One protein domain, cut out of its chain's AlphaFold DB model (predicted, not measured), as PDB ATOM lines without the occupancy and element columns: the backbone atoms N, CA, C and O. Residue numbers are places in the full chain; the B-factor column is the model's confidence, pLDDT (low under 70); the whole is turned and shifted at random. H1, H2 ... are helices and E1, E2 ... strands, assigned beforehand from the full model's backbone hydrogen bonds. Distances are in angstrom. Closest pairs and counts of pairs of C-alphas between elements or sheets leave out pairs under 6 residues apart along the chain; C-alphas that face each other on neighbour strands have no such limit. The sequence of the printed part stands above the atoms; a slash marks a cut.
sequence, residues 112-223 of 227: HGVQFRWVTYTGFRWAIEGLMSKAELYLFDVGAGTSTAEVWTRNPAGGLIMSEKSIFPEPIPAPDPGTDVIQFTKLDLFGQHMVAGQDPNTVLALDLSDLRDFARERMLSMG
ATOM      1  N   HIS A 112     -44.060  23.036 -24.496       67.75
ATOM      2  CA  HIS A 112     -42.689  23.407 -24.877       67.75
ATOM      3  C   HIS A 112     -41.824  23.893 -23.703       67.75
ATOM      4  O   HIS A 112     -40.680  24.299 -23.920       67.75
ATOM      5  N   GLY A 113     -42.359  23.944 -22.483       71.88
ATOM      6  CA  GLY A 113     -41.588  24.176 -21.258       71.88
ATOM      7  C   GLY A 113     -41.368  22.906 -20.434       71.88
ATOM      8  O   GLY A 113     -40.643  22.940 -19.441       71.88
ATOM      9  N   VAL A 114     -41.988  21.788 -20.819       79.00
ATOM     10  CA  VAL A 114     -41.996  20.546 -20.036       79.00
ATOM     11  C   VAL A 114     -40.602  19.948 -19.940       79.00
ATOM     12  O   VAL A 114     -40.180  19.584 -18.850       79.00
ATOM     13  N   GLN A 115     -39.853  19.925 -21.039       77.00
ATOM     14  CA  GLN A 115     -38.475  19.452 -21.074       77.00
ATOM     15  C   GLN A 115     -37.565  20.268 -20.152       77.00
ATOM     16  O   GLN A 115     -36.747  19.692 -19.443       77.00
ATOM     17  N   PHE A 116     -37.754  21.590 -20.080       77.38
ATOM     18  CA  PHE A 116     -37.016  22.427 -19.133       77.38
ATOM     19  C   PHE A 116     -37.375  22.054 -17.688       77.38
ATOM     20  O   PHE A 116     -36.491  21.750 -16.893       77.38
ATOM     21  N   ARG A 117     -38.675  21.996 -17.362       82.50
ATOM     22  CA  ARG A 117     -39.156  21.624 -16.020       82.50
ATOM     23  C   ARG A 117     -38.642  20.247 -15.592       82.50
ATOM     24  O   ARG A 117     -38.199  20.101 -14.457       82.50
ATOM     25  N   TRP A 118     -38.689  19.274 -16.495       88.81
ATOM     26  CA  TRP A 118     -38.221  17.911 -16.281       88.81
ATOM     27  C   TRP A 118     -36.721  17.862 -15.989       88.81
ATOM     28  O   TRP A 118     -36.329  17.380 -14.932       88.81
ATOM     29  N   VAL A 119     -35.882  18.426 -16.862       87.31
ATOM     30  CA  VAL A 119     -34.421  18.399 -16.683       87.31
ATOM     31  C   VAL A 119     -34.006  19.140 -15.410       87.31
ATOM     32  O   VAL A 119     -33.157  18.652 -14.663       87.31
ATOM     33  N   THR A 120     -34.635  20.279 -15.102       86.19
ATOM     34  CA  THR A 120     -34.393  20.995 -13.842       86.19
ATOM     35  C   THR A 120     -34.799  20.159 -12.626       86.19
ATOM     36  O   THR A 120     -34.025  20.060 -11.673       86.19
ATOM     37  N   TYR A 121     -35.981  19.536 -12.646       89.50
ATOM     38  CA  TYR A 121     -36.449  18.666 -11.563       89.50
ATOM     39  C   TYR A 121     -35.484  17.499 -11.319       89.50
ATOM     40  O   TYR A 121     -35.066  17.267 -10.181       89.50
ATOM     41  N   THR A 122     -35.064  16.816 -12.383       89.56
ATOM     42  CA  THR A 122     -34.148  15.677 -12.288       89.56
ATOM     43  C   THR A 122     -32.752  16.104 -11.826       89.56
ATOM     44  O   THR A 122     -32.163  15.442 -10.973       89.56
ATOM     45  N   GLY A 123     -32.252  17.262 -12.271       88.00
ATOM     46  CA  GLY A 123     -31.003  17.840 -11.763       88.00
ATOM     47  C   GLY A 123     -31.037  18.097 -10.250       88.00
ATOM     48  O   GLY A 123     -30.095  17.750  -9.533       88.00
ATOM     49  N   PHE A 124     -32.153  18.623  -9.728       88.19
ATOM     50  CA  PHE A 124     -32.345  18.767  -8.279       88.19
ATOM     51  C   PHE A 124     -32.386  17.419  -7.552       88.19
ATOM     52  O   PHE A 124     -31.816  17.302  -6.466       88.19
ATOM     53  N   ARG A 125     -33.023  16.395  -8.135       90.75
ATOM     54  CA  ARG A 125     -33.037  15.033  -7.574       90.75
ATOM     55  C   ARG A 125     -31.629  14.462  -7.454       90.75
ATOM     56  O   ARG A 125     -31.262  14.020  -6.367       90.75
ATOM     57  N   TRP A 126     -30.816  14.567  -8.507       91.81
ATOM     58  CA  TRP A 126     -29.418  14.134  -8.466       91.81
ATOM     59  C   TRP A 126     -28.625  14.846  -7.363       91.81
ATOM     60  O   TRP A 126     -27.803  14.220  -6.696       91.81
ATOM     61  N   ALA A 127     -28.880  16.136  -7.127       89.31
ATOM     62  CA  ALA A 127     -28.219  16.877  -6.054       89.31
ATOM     63  C   ALA A 127     -28.650  16.410  -4.651       89.31
ATOM     64  O   ALA A 127     -27.808  16.254  -3.768       89.31
ATOM     65  N   ILE A 128     -29.947  16.159  -4.441       90.12
ATOM     66  CA  ILE A 128     -30.487  15.657  -3.164       90.12
ATOM     67  C   ILE A 128     -29.946  14.258  -2.848       90.12
ATOM     68  O   ILE A 128     -29.622  13.966  -1.700       90.12
ATOM     69  N   GLU A 129     -29.823  13.407  -3.864       90.75
ATOM     70  CA  GLU A 129     -29.326  12.034  -3.736       90.75
ATOM     71  C   GLU A 129     -27.794  11.954  -3.633       90.75
ATOM     72  O   GLU A 129     -27.235  10.871  -3.477       90.75
ATOM     73  N   GLY A 130     -27.096  13.093  -3.699       88.75
ATOM     74  CA  GLY A 130     -25.636  13.159  -3.621       88.75
ATOM     75  C   GLY A 130     -24.919  12.712  -4.898       88.75
ATOM     76  O   GLY A 130     -23.689  12.656  -4.916       88.75
ATOM     77  N   LEU A 131     -25.662  12.438  -5.973       89.50
ATOM     78  CA  LEU A 131     -25.113  12.110  -7.288       89.50
ATOM     79  C   LEU A 131     -24.465  13.334  -7.938       89.50
ATOM     80  O   LEU A 131     -23.463  13.193  -8.631       89.50
ATOM     81  N   MET A 132     -24.986  14.536  -7.677       88.56
ATOM     82  CA  MET A 132     -24.440  15.811  -8.145       88.56
ATOM     83  C   MET A 132     -24.046  16.694  -6.953       88.56
ATOM     84  O   MET A 132     -24.793  16.850  -5.990       88.56
ATOM     85  N   SER A 133     -22.859  17.292  -7.001       87.69
ATOM     86  CA  SER A 133     -22.417  18.254  -5.992       87.69
ATOM     87  C   SER A 133     -23.050  19.631  -6.213       87.69
ATOM     88  O   SER A 133     -23.500  19.973  -7.305       87.69
ATOM     89  N   LYS A 134     -23.010  20.489  -5.187       85.56
ATOM     90  CA  LYS A 134     -23.457  21.885  -5.315       85.56
ATOM     91  C   LYS A 134     -22.691  22.650  -6.406       85.56
ATOM     92  O   LYS A 134     -23.277  23.485  -7.080       85.56
ATOM     93  N   ALA A 135     -21.391  22.387  -6.559       84.81
ATOM     94  CA  ALA A 135     -20.566  23.037  -7.575       84.81
ATOM     95  C   ALA A 135     -20.972  22.610  -8.994       84.81
ATOM     96  O   ALA A 135     -21.125  23.456  -9.864       84.81
ATOM     97  N   GLU A 136     -21.222  21.317  -9.196       85.12
ATOM     98  CA  GLU A 136     -21.728  20.777 -10.462       85.12
ATOM     99  C   GLU A 136     -23.134  21.288 -10.791       85.12
ATOM    100  O   GLU A 136     -23.399  21.623 -11.939       85.12
ATOM    101  N   LEU A 137     -24.004  21.447  -9.789       82.75
ATOM    102  CA  LEU A 137     -25.331  22.035  -9.985       82.75
ATOM    103  C   LEU A 137     -25.261  23.489 -10.478       82.75
ATOM    104  O   LEU A 137     -26.107  23.899 -11.260       82.75
ATOM    105  N   TYR A 138     -24.250  24.266 -10.069       80.88
ATOM    106  CA  TYR A 138     -24.042  25.620 -10.606       80.88
ATOM    107  C   TYR A 138     -23.548  25.634 -12.056       80.88
ATOM    108  O   TYR A 138     -23.708  26.647 -12.731       80.88
ATOM    109  N   LEU A 139     -22.926  24.548 -12.515       80.31
ATOM    110  CA  LEU A 139     -22.478  24.384 -13.900       80.31
ATOM    111  C   LEU A 139     -23.560  23.759 -14.788       80.31
ATOM    112  O   LEU A 139     -23.475  23.846 -16.010       80.31
ATOM    113  N   PHE A 140     -24.555  23.116 -14.179       80.50
ATOM    114  CA  PHE A 140     -25.667  22.491 -14.871       80.50
ATOM    115  C   PHE A 140     -26.647  23.557 -15.370       80.50
ATOM    116  O   PHE A 140     -27.523  24.012 -14.634       80.50
ATOM    117  N   ASP A 141     -26.479  23.956 -16.629       70.31
ATOM    118  CA  ASP A 141     -27.373  24.892 -17.303       70.31
ATOM    119  C   ASP A 141     -28.356  24.155 -18.221       70.31
ATOM    120  O   ASP A 141     -28.005  23.185 -18.901       70.31
ATOM    121  N   VAL A 142     -29.603  24.619 -18.242       67.94
ATOM    122  CA  VAL A 142     -30.695  24.003 -19.000       67.94
ATOM    123  C   VAL A 142     -31.272  25.041 -19.953       67.94
ATOM    124  O   VAL A 142     -32.000  25.950 -19.560       67.94
ATOM    125  N   GLY A 143     -30.975  24.885 -21.242       59.47
ATOM    126  CA  GLY A 143     -31.563  25.702 -22.300       59.47
ATOM    127  C   GLY A 143     -32.916  25.160 -22.769       59.47
ATOM    128  O   GLY A 143     -33.105  23.952 -22.913       59.47
ATOM    129  N   ALA A 144     -33.866  26.046 -23.071       52.16
ATOM    130  CA  ALA A 144     -35.148  25.652 -23.657       52.16
ATOM    131  C   ALA A 144     -35.032  25.459 -25.190       52.16
ATOM    132  O   ALA A 144     -35.184  26.412 -25.957       52.16
ATOM    133  N   GLY A 145     -34.781  24.219 -25.627       48.16
ATOM    134  CA  GLY A 145     -34.880  23.755 -27.026       48.16
ATOM    135  C   GLY A 145     -36.298  23.301 -27.414       48.16
ATOM    136  O   GLY A 145     -37.201  23.361 -26.593       48.16
ATOM    137  N   THR A 146     -36.534  22.918 -28.666       48.16
ATOM    138  CA  THR A 146     -37.853  22.658 -29.293       48.16
ATOM    139  C   THR A 146     -38.563  21.369 -28.847       48.16
ATOM    140  O   THR A 146     -38.073  20.657 -27.987       48.16
ATOM    141  N   SER A 147     -39.746  21.085 -29.416       47.69
ATOM    142  CA  SER A 147     -40.653  19.957 -29.108       47.69
ATOM    143  C   SER A 147     -40.114  18.545 -29.393       47.69
ATOM    144  O   SER A 147     -40.848  17.577 -29.217       47.69
ATOM    145  N   THR A 148     -38.865  18.413 -29.836       50.31
ATOM    146  CA  THR A 148     -38.182  17.137 -30.069       50.31
ATOM    147  C   THR A 148     -37.025  16.991 -29.082       50.31
ATOM    148  O   THR A 148     -36.277  17.940 -28.843       50.31
ATOM    149  N   ALA A 149     -36.883  15.801 -28.496       53.06
ATOM    150  CA  ALA A 149     -35.726  15.450 -27.682       53.06
ATOM    151  C   ALA A 149     -34.691  14.755 -28.574       53.06
ATOM    152  O   ALA A 149     -34.740  13.542 -28.779       53.06
ATOM    153  N   GLU A 150     -33.766  15.535 -29.126       63.53
ATOM    154  CA  GLU A 150     -32.574  14.993 -29.774       63.53
ATOM    155  C   GLU A 150     -31.463  14.856 -28.737       63.53
ATOM    156  O   GLU A 150     -31.017  15.846 -28.152       63.53
ATOM    157  N   VAL A 151     -31.002  13.630 -28.507       65.56
ATOM    158  CA  VAL A 151     -29.889  13.379 -27.592       65.56
ATOM    159  C   VAL A 151     -28.625  13.194 -28.408       65.56
ATOM    160  O   VAL A 151     -28.501  12.221 -29.152       65.56
ATOM    161  N   TRP A 152     -27.682  14.115 -28.231       68.06
ATOM    162  CA  TRP A 152     -26.367  14.073 -28.857       68.06
ATOM    163  C   TRP A 152     -25.322  13.658 -27.821       68.06
ATOM    164  O   TRP A 152     -25.049  14.404 -26.882       68.06
ATOM    165  N   THR A 153     -24.727  12.476 -27.981       69.69
ATOM    166  CA  THR A 153     -23.643  11.981 -27.115       69.69
ATOM    167  C   THR A 153     -22.340  11.850 -27.891       69.69
ATOM    168  O   THR A 153     -22.336  11.654 -29.108       69.69
ATOM    169  N   ARG A 154     -21.198  11.977 -27.205       68.81
ATOM    170  CA  ARG A 154     -19.896  11.683 -27.816       68.81
ATOM    171  C   ARG A 154     -19.696  10.174 -27.878       68.81
ATOM    172  O   ARG A 154     -19.901   9.471 -26.896       68.81
ATOM    173  N   ASN A 155     -19.256   9.679 -29.028       71.75
ATOM    174  CA  ASN A 155     -18.789   8.309 -29.152       71.75
ATOM    175  C   ASN A 155     -17.327   8.190 -28.680       71.75
ATOM    176  O   ASN A 155     -16.603   9.191 -28.652       71.75
ATOM    177  N   PRO A 156     -16.847   6.971 -28.371       66.75
ATOM    178  CA  PRO A 156     -15.460   6.755 -27.947       66.75
ATOM    179  C   PRO A 156     -14.398   7.185 -28.975       66.75
ATOM    180  O   PRO A 156     -13.246   7.397 -28.614       66.75
ATOM    181  N   ALA A 157     -14.770   7.329 -30.252       73.69
ATOM    182  CA  ALA A 157     -13.897   7.800 -31.329       73.69
ATOM    183  C   ALA A 157     -13.901   9.339 -31.495       73.69
ATOM    184  O   ALA A 157     -13.285   9.854 -32.426       73.69
ATOM    185  N   GLY A 158     -14.592  10.080 -30.621       67.75
ATOM    186  CA  GLY A 158     -14.663  11.546 -30.634       67.75
ATOM    187  C   GLY A 158     -15.728  12.153 -31.560       67.75
ATOM    188  O   GLY A 158     -15.869  13.375 -31.589       67.75
ATOM    189  N   GLY A 159     -16.493  11.333 -32.286       70.50
ATOM    190  CA  GLY A 159     -17.655  11.757 -33.077       70.50
ATOM    191  C   GLY A 159     -18.927  11.910 -32.236       70.50
ATOM    192  O   GLY A 159     -18.945  11.554 -31.061       70.50
ATOM    193  N   LEU A 160     -20.003  12.428 -32.833       73.25
ATOM    194  CA  LEU A 160     -21.314  12.545 -32.184       73.25
ATOM    195  C   LEU A 160     -22.249  11.416 -32.637       73.25
ATOM    196  O   LEU A 160     -22.272  11.067 -33.817       73.25
ATOM    197  N   ILE A 161     -23.030  10.871 -31.707       75.56
ATOM    198  CA  ILE A 161     -24.147   9.960 -31.969       75.56
ATOM    199  C   ILE A 161     -25.433  10.694 -31.603       75.56
ATOM    200  O   ILE A 161     -25.531  11.267 -30.520       75.56
ATOM    201  N   MET A 162     -26.410  10.661 -32.507       72.75
ATOM    202  CA  MET A 162     -27.769  11.124 -32.248       72.75
ATOM    203  C   MET A 162     -28.648   9.921 -31.902       72.75
ATOM    204  O   MET A 162     -28.592   8.898 -32.588       72.75
ATOM    205  N   SER A 163     -29.475  10.050 -30.867       69.81
ATOM    206  CA  SER A 163     -30.605   9.149 -30.620       69.81
ATOM    207  C   SER A 163     -31.903   9.951 -30.509       69.81
ATOM    208  O   SER A 163     -31.935  11.013 -29.886       69.81
ATOM    209  N   GLU A 164     -32.947   9.448 -31.167       74.06
ATOM    210  CA  GLU A 164     -34.289  10.021 -31.166       74.06
ATOM    211  C   GLU A 164     -35.168   9.158 -30.262       74.06
ATOM    212  O   GLU A 164     -35.117   7.926 -30.327       74.06
ATOM    213  N   LYS A 165     -35.956   9.799 -29.398       76.06
ATOM    214  CA  LYS A 165     -36.879   9.109 -28.495       76.06
ATOM    215  C   LYS A 165     -38.281   9.704 -28.599       76.06
ATOM    216  O   LYS A 165     -38.450  10.921 -28.559       76.06
ATOM    217  N   SER A 166     -39.286   8.830 -28.703       73.12
ATOM    218  CA  SER A 166     -40.694   9.236 -28.745       73.12
ATOM    219  C   SER A 166     -41.185   9.635 -27.356       73.12
ATOM    220  O   SER A 166     -41.091   8.850 -26.410       73.12
ATOM    221  N   ILE A 167     -41.750  10.837 -27.240       74.19
ATOM    222  CA  ILE A 167     -42.438  11.280 -26.020       74.19
ATOM    223  C   ILE A 167     -43.905  10.850 -26.075       74.19
ATOM    224  O   ILE A 167     -44.365  10.168 -25.162       74.19
ATOM    225  N   PHE A 168     -44.586  11.177 -27.180       72.19
ATOM    226  CA  PHE A 168     -45.923  10.695 -27.524       72.19
ATOM    227  C   PHE A 168     -46.003  10.295 -29.008       72.19
ATOM    228  O   PHE A 168     -45.388  10.972 -29.836       72.19
ATOM    229  N   PRO A 169     -46.789   9.260 -29.361       74.75
ATOM    230  CA  PRO A 169     -47.472   8.345 -28.441       74.75
ATOM    231  C   PRO A 169     -46.463   7.538 -27.606       74.75
ATOM    232  O   PRO A 169     -45.288   7.413 -27.975       74.75
ATOM    233  N   GLU A 170     -46.905   7.049 -26.445       79.62
ATOM    234  CA  GLU A 170     -46.076   6.169 -25.616       79.62
ATOM    235  C   GLU A 170     -45.718   4.907 -26.425       79.62
ATOM    236  O   GLU A 170     -46.589   4.379 -27.126       79.62
ATOM    237  N   PRO A 171     -44.455   4.436 -26.395       79.56
ATOM    238  CA  PRO A 171     -44.071   3.229 -27.118       79.56
ATOM    239  C   PRO A 171     -44.979   2.043 -26.765       79.56
ATOM    240  O   PRO A 171     -45.370   1.879 -25.612       79.56
ATOM    241  N   ILE A 172     -45.309   1.211 -27.758       77.81
ATOM    242  CA  ILE A 172     -46.092  -0.018 -27.570       77.81
ATOM    243  C   ILE A 172     -45.207  -1.217 -27.952       77.81
ATOM    244  O   ILE A 172     -44.812  -1.313 -29.117       77.81
ATOM    245  N   PRO A 173     -44.914  -2.151 -27.024       82.94
ATOM    246  CA  PRO A 173     -45.334  -2.159 -25.619       82.94
ATOM    247  C   PRO A 173     -44.669  -1.039 -24.802       82.94
ATOM    248  O   PRO A 173     -43.585  -0.575 -25.162       82.94
ATOM    249  N   ALA A 174     -45.327  -0.632 -23.712       79.25
ATOM    250  CA  ALA A 174     -44.778   0.356 -22.789       79.25
ATOM    251  C   ALA A 174     -43.403  -0.117 -22.282       79.25
ATOM    252  O   ALA A 174     -43.261  -1.306 -21.973       79.25
ATOM    253  N   PRO A 175     -42.393   0.767 -22.212       82.50
ATOM    254  CA  PRO A 175     -41.090   0.395 -21.685       82.50
ATOM    255  C   PRO A 175     -41.193  -0.058 -20.227       82.50
ATOM    256  O   PRO A 175     -41.951   0.515 -19.444       82.50
ATOM    257  N   ASP A 176     -40.385  -1.046 -19.844       81.12
ATOM    258  CA  ASP A 176     -40.280  -1.435 -18.440       81.12
ATOM    259  C   ASP A 176     -39.789  -0.235 -17.598       81.12
ATOM    260  O   ASP A 176     -38.960   0.555 -18.076       81.12
ATOM    261  N   PRO A 177     -40.249  -0.072 -16.345       77.44
ATOM    262  CA  PRO A 177     -39.826   1.033 -15.488       77.44
ATOM    263  C   PRO A 177     -38.299   1.165 -15.407       77.44
ATOM    264  O   PRO A 177     -37.593   0.186 -15.165       77.44
ATOM    265  N   GLY A 178     -37.782   2.378 -15.621       76.25
ATOM    266  CA  GLY A 178     -36.345   2.666 -15.607       76.25
ATOM    267  C   GLY A 178     -35.559   2.205 -16.843       76.25
ATOM    268  O   GLY A 178     -34.341   2.371 -16.874       76.25
ATOM    269  N   THR A 179     -36.215   1.646 -17.869       81.56
ATOM    270  CA  THR A 179     -35.543   1.248 -19.124       81.56
ATOM    271  C   THR A 179     -35.562   2.335 -20.192       81.56
ATOM    272  O   THR A 179     -34.645   2.408 -21.011       81.56
ATOM    273  N   ASP A 180     -36.548   3.235 -20.159       87.00
ATOM    274  CA  ASP A 180     -36.629   4.357 -21.094       87.00
ATOM    275  C   ASP A 180     -35.972   5.619 -20.538       87.00
ATOM    276  O   ASP A 180     -36.591   6.655 -20.300       87.00
ATOM    277  N   VAL A 181     -34.669   5.497 -20.316       88.38
ATOM    278  CA  VAL A 181     -33.832   6.547 -19.745       88.38
ATOM    279  C   VAL A 181     -32.860   7.095 -20.783       88.38
ATOM    280  O   VAL A 181     -32.484   6.420 -21.749       88.38
ATOM    281  N   ILE A 182     -32.438   8.336 -20.570       87.50
ATOM    282  CA  ILE A 182     -31.257   8.918 -21.198       87.50
ATOM    283  C   ILE A 182     -30.180   8.988 -20.122       87.50
ATOM    284  O   ILE A 182     -30.367   9.637 -19.096       87.50
ATOM    285  N   GLN A 183     -29.073   8.285 -20.339       88.75
ATOM    286  CA  GLN A 183     -27.995   8.164 -19.365       88.75
ATOM    287  C   GLN A 183     -26.755   8.916 -19.826       88.75
ATOM    288  O   GLN A 183     -26.362   8.840 -20.990       88.75
ATOM    289  N   PHE A 184     -26.123   9.581 -18.871       86.69
ATOM    290  CA  PHE A 184     -24.825  10.216 -19.020       86.69
ATOM    291  C   PHE A 184     -23.948   9.784 -17.854       86.69
ATOM    292  O   PHE A 184     -24.440   9.592 -16.742       86.69
ATOM    293  N   THR A 185     -22.646   9.665 -18.068       89.88
ATOM    294  CA  THR A 185     -21.708   9.655 -16.946       89.88
ATOM    295  C   THR A 185     -21.448  11.087 -16.479       89.88
ATOM    296  O   THR A 185     -21.634  12.052 -17.227       89.88
ATOM    297  N   LYS A 186     -20.973  11.262 -15.243       89.31
ATOM    298  CA  LYS A 186     -20.502  12.579 -14.780       89.31
ATOM    299  C   LYS A 186     -19.401  13.143 -15.669       89.31
ATOM    300  O   LYS A 186     -19.371  14.349 -15.910       89.31
ATOM    301  N   LEU A 187     -18.528  12.279 -16.186       86.19
ATOM    302  CA  LEU A 187     -17.491  12.690 -17.124       86.19
ATOM    303  C   LEU A 187     -18.078  13.242 -18.431       86.19
ATOM    304  O   LEU A 187     -17.560  14.236 -18.936       86.19
ATOM    305  N   ASP A 188     -19.167  12.660 -18.940       83.38
ATOM    306  CA  ASP A 188     -19.834  13.148 -20.155       83.38
ATOM    307  C   ASP A 188     -20.411  14.556 -19.970       83.38
ATOM    308  O   ASP A 188     -20.352  15.374 -20.889       83.38
ATOM    309  N   LEU A 189     -20.962  14.842 -18.785       83.81
ATOM    310  CA  LEU A 189     -21.669  16.094 -18.510       83.81
ATOM    311  C   LEU A 189     -20.735  17.229 -18.065       83.81
ATOM    312  O   LEU A 189     -20.914  18.372 -18.483       83.81
ATOM    313  N   PHE A 190     -19.740  16.931 -17.226       85.50
ATOM    314  CA  PHE A 190     -18.873  17.948 -16.618       85.50
ATOM    315  C   PHE A 190     -17.458  17.976 -17.200       85.50
ATOM    316  O   PHE A 190     -16.771  18.995 -17.088       85.50
ATOM    317  N   GLY A 191     -16.998  16.889 -17.824       85.44
ATOM    318  CA  GLY A 191     -15.654  16.785 -18.386       85.44
ATOM    319  C   GLY A 191     -14.570  17.215 -17.393       85.44
ATOM    320  O   GLY A 191     -14.536  16.786 -16.241       85.44
ATOM    321  N   GLN A 192     -13.698  18.124 -17.831       83.94
ATOM    322  CA  GLN A 192     -12.622  18.690 -17.005       83.94
ATOM    323  C   GLN A 192     -13.106  19.550 -15.823       83.94
ATOM    324  O   GLN A 192     -12.312  19.871 -14.942       83.94
ATOM    325  N   HIS A 193     -14.380  19.954 -15.809       82.44
ATOM    326  CA  HIS A 193     -14.973  20.765 -14.744       82.44
ATOM    327  C   HIS A 193     -15.587  19.914 -13.621       82.44
ATOM    328  O   HIS A 193     -16.141  20.468 -12.671       82.44
ATOM    329  N   MET A 194     -15.483  18.582 -13.709       87.12
ATOM    330  CA  MET A 194     -15.897  17.672 -12.645       87.12
ATOM    331  C   MET A 194     -15.099  17.934 -11.360       87.12
ATOM    332  O   MET A 194     -13.894  18.196 -11.388       87.12
ATOM    333  N   VAL A 195     -15.766  17.839 -10.210       84.69
ATOM    334  CA  VAL A 195     -15.118  18.049  -8.910       84.69
ATOM    335  C   VAL A 195     -14.143  16.904  -8.611       84.69
ATOM    336  O   VAL A 195     -14.474  15.725  -8.750       84.69
ATOM    337  N   ALA A 196     -12.930  17.249  -8.169       83.56
ATOM    338  CA  ALA A 196     -11.891  16.273  -7.847       83.56
ATOM    339  C   ALA A 196     -12.338  15.289  -6.750       83.56
ATOM    340  O   ALA A 196     -12.941  15.680  -5.751       83.56
ATOM    341  N   GLY A 197     -11.995  14.008  -6.921       83.31
ATOM    342  CA  GLY A 197     -12.306  12.943  -5.961       83.31
ATOM    343  C   GLY A 197     -13.685  12.298  -6.123       83.31
ATOM    344  O   GLY A 197     -14.019  11.412  -5.340       83.31
ATOM    345  N   GLN A 198     -14.476  12.702  -7.121       86.25
ATOM    346  CA  GLN A 198     -15.728  12.029  -7.475       86.25
ATOM    347  C   GLN A 198     -15.512  10.953  -8.544       86.25
ATOM    348  O   GLN A 198     -14.574  11.043  -9.336       86.25
ATOM    349  N   ASP A 199     -16.376   9.933  -8.555       89.81
ATOM    350  CA  ASP A 199     -16.302   8.855  -9.543       89.81
ATOM    351  C   ASP A 199     -16.813   9.343 -10.912       89.81
ATOM    352  O   ASP A 199     -18.011   9.638 -11.034       89.81
ATOM    353  N   PRO A 200     -15.946   9.406 -11.945       89.69
ATOM    354  CA  PRO A 200     -16.334   9.832 -13.288       89.69
ATOM    355  C   PRO A 200     -17.405   8.944 -13.925       89.69
ATOM    356  O   PRO A 200     -18.135   9.426 -14.786       89.69
ATOM    357  N   ASN A 201     -17.523   7.682 -13.497       92.62
ATOM    358  CA  ASN A 201     -18.468   6.713 -14.056       92.62
ATOM    359  C   ASN A 201     -19.840   6.742 -13.373       92.62
ATOM    360  O   ASN A 201     -20.714   5.956 -13.735       92.62
ATOM    361  N   THR A 202     -20.044   7.631 -12.396       92.31
ATOM    362  CA  THR A 202     -21.358   7.819 -11.773       92.31
ATOM    363  C   THR A 202     -22.379   8.150 -12.861       92.31
ATOM    364  O   THR A 202     -22.209   9.121 -13.601       92.31
ATOM    365  N   VAL A 203     -23.430   7.336 -12.956       91.88
ATOM    366  CA  VAL A 203     -24.475   7.482 -13.971       91.88
ATOM    367  C   VAL A 203     -25.529   8.476 -13.491       91.88
ATOM    368  O   VAL A 203     -26.101   8.329 -12.413       91.88
ATOM    369  N   LEU A 204     -25.804   9.470 -14.328       90.50
ATOM    370  CA  LEU A 204     -26.894  10.427 -14.205       90.50
ATOM    371  C   LEU A 204     -27.955  10.067 -15.249       90.50
ATOM    372  O   LEU A 204     -27.696  10.113 -16.453       90.50
ATOM    373  N   ALA A 205     -29.138   9.667 -14.786       90.88
ATOM    374  CA  ALA A 205     -30.225   9.200 -15.642       90.88
ATOM    375  C   ALA A 205     -31.386  10.201 -15.666       90.88
ATOM    376  O   ALA A 205     -31.868  10.632 -14.618       90.88
ATOM    377  N   LEU A 206     -31.818  10.560 -16.870       89.25
ATOM    378  CA  LEU A 206     -33.044  11.296 -17.145       89.25
ATOM    379  C   LEU A 206     -34.130  10.291 -17.549       89.25
ATOM    380  O   LEU A 206     -34.017   9.660 -18.601       89.25
ATOM    381  N   ASP A 207     -35.167  10.137 -16.729       89.94
ATOM    382  CA  ASP A 207     -36.263   9.199 -16.992       89.94
ATOM    383  C   ASP A 207     -37.343   9.836 -17.874       89.94
ATOM    384  O   ASP A 207     -37.890  10.889 -17.541       89.94
ATOM    385  N   LEU A 208     -37.646   9.223 -19.021       87.62
ATOM    386  CA  LEU A 208     -38.669   9.744 -19.925       87.62
ATOM    387  C   LEU A 208     -40.094   9.547 -19.419       87.62
ATOM    388  O   LEU A 208     -40.990  10.239 -19.901       87.62
ATOM    389  N   SER A 209     -40.327   8.649 -18.461       87.19
ATOM    390  CA  SER A 209     -41.628   8.554 -17.796       87.19
ATOM    391  C   SER A 209     -41.959   9.852 -17.054       87.19
ATOM    392  O   SER A 209     -43.031  10.410 -17.283       87.19
ATOM    393  N   ASP A 210     -41.000  10.430 -16.321       88.69
ATOM    394  CA  ASP A 210     -41.160  11.741 -15.674       88.69
ATOM    395  C   ASP A 210     -41.481  12.837 -16.704       88.69
ATOM    396  O   ASP A 210     -42.350  13.685 -16.483       88.69
ATOM    397  N   LEU A 211     -40.813  12.819 -17.866       87.56
ATOM    398  CA  LEU A 211     -41.094  13.770 -18.944       87.56
ATOM    399  C   LEU A 211     -42.531  13.624 -19.466       87.56
ATOM    400  O   LEU A 211     -43.222  14.629 -19.651       87.56
ATOM    401  N   ARG A 212     -42.989  12.387 -19.690       86.62
ATOM    402  CA  ARG A 212     -44.367  12.091 -20.115       86.62
ATOM    403  C   ARG A 212     -45.381  12.531 -19.063       86.62
ATOM    404  O   ARG A 212     -46.424  13.064 -19.432       86.62
ATOM    405  N   ASP A 213     -45.069  12.378 -17.781       88.19
ATOM    406  CA  ASP A 213     -45.933  12.800 -16.678       88.19
ATOM    407  C   ASP A 213     -46.078  14.320 -16.613       88.19
ATOM    408  O   ASP A 213     -47.204  14.832 -16.609       88.19
ATOM    409  N   PHE A 214     -44.964  15.059 -16.675       87.38
ATOM    410  CA  PHE A 214     -45.006  16.518 -16.780       87.38
ATOM    411  C   PHE A 214     -45.773  16.971 -18.022       87.38
ATOM    412  O   PHE A 214     -46.488  17.975 -17.980       87.38
ATOM    413  N   ALA A 215     -45.625  16.254 -19.136       84.12
ATOM    414  CA  ALA A 215     -46.282  16.614 -20.377       84.12
ATOM    415  C   ALA A 215     -47.788  16.368 -20.288       84.12
ATOM    416  O   ALA A 215     -48.567  17.245 -20.652       84.12
ATOM    417  N   ARG A 216     -48.210  15.243 -19.703       85.94
ATOM    418  CA  ARG A 216     -49.620  14.926 -19.448       85.94
ATOM    419  C   ARG A 216     -50.276  15.967 -18.541       85.94
ATOM    420  O   ARG A 216     -51.381  16.405 -18.843       85.94
ATOM    421  N   GLU A 217     -49.590  16.414 -17.486       85.62
ATOM    422  CA  GLU A 217     -50.060  17.499 -16.609       85.62
ATOM    423  C   GLU A 217     -50.370  18.775 -17.413       85.62
ATOM    424  O   GLU A 217     -51.430  19.377 -17.241       85.62
ATOM    425  N   ARG A 218     -49.475  19.159 -18.336       83.06
ATOM    426  CA  ARG A 218     -49.649  20.346 -19.192       83.06
ATOM    427  C   ARG A 218     -50.686  20.163 -20.288       83.06
ATOM    428  O   ARG A 218     -51.425  21.086 -20.598       83.06
ATOM    429  N   MET A 219     -50.793  18.972 -20.861       78.56
ATOM    430  CA  MET A 219     -51.858  18.682 -21.818       78.56
ATOM    431  C   MET A 219     -53.229  18.802 -21.145       78.56
ATOM    432  O   MET A 219     -54.109  19.464 -21.687       78.56
ATOM    433  N   LEU A 220     -53.381  18.276 -19.925       81.50
ATOM    434  CA  LEU A 220     -54.619  18.398 -19.152       81.50
ATOM    435  C   LEU A 220     -54.952  19.854 -18.790       81.50
ATOM    436  O   LEU A 220     -56.110  20.245 -18.933       81.50
ATOM    437  N   SER A 221     -53.972  20.674 -18.378       73.88
ATOM    438  CA  SER A 221     -54.206  22.109 -18.104       73.88
ATOM    439  C   SER A 221     -54.678  22.871 -19.346       73.88
ATOM    440  O   SER A 221     -55.429  23.840 -19.237       73.88
ATOM    441  N   MET A 222     -54.287  22.395 -20.528       72.00
ATOM    442  CA  MET A 222     -54.679  22.940 -21.822       72.00
ATOM    443  C   MET A 222     -55.966  22.321 -22.397       72.00
ATOM    444  O   MET A 222     -56.359  22.673 -23.510       72.00
ATOM    445  N   GLY A 223     -56.625  21.398 -21.687       75.88
ATOM    446  CA  GLY A 223     -57.814  20.696 -22.186       75.88
ATOM    447  C   GLY A 223     -57.526  19.708 -23.325       75.88
ATOM    448  O   GLY A 223     -58.421  19.392 -24.105       75.88
TER     449      GLY A 223
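AT A GLANCE: This is residues 112 to 223 of the 227 residues of an uncharacterized protein of Aspergillus arachidicola (UniProt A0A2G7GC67). A short two-stranded ribbon, E3 and E4, makes the middle; H1 packs over E4, and the hairpin E1 and E2 lies beyond E3, meeting it at a single close pair. H4 leads outward from E4 at one end, and H2 and H3 sit at the other. The printed part has 112 residues, with four named helices and four named strands in the order H1 H2 E1 E2 E3 H3 E4 H4, a mixed class. Both two-stranded sheets are antiparallel. The whole is compact, with a radius of gyration of the C-alphas of 15.0 A, but elongated, spanning 48 by 31 by 26 A.

IN THESE COORDINATES: H1, residues 112 to 128, begins at C-alpha 112 (-42.689, 23.407, -24.877) and is 26.1 A long. H2 is residues 134 to 139, E1 150 to 154, E2 160 to 164, E3 181 to 185, H3 186 to 193 and E4 203 to 207. H4, residues 208 to 221, is 19.9 A long and ends at C-alpha 221 (-54.206, 22.109, -18.104).

HOW THE PARTS SIT: H1, with residues 123 to 127 alone, touches H2 in a helical hairpin, C-alphas 127 and 134 being closest at 7.0 A. With residues 114 to 118 alone it touches H4 at a steep tilt of 48 degrees, opposite ways, C-alphas 118 and 211 being closest at 5.7 A. H2 and H3 only just touch, with 3 pairs of C-alphas within 8 A, the closest 136 and 190 at 7.4 A. N 153 and O 161 of E1 and E2 are 2.9 A apart, within hydrogen-bond range, as are N 184 and O 204 of E3 and E4, 2.9 A. Every O i to N i+4 pair is within range in H2 and H4, 12 of 13 in H1 and 2 of 4 in H3.

THE WHOLE: The C-alphas of Gly 197 and Gly 223, the two farthest apart, are 48.9 A apart. The printed part has no cut. The link E2 to E3 is long, 16 residues. Mean pLDDT of the printed part is 80.0, and 17 residues are under 70, among them residues 142 to 154.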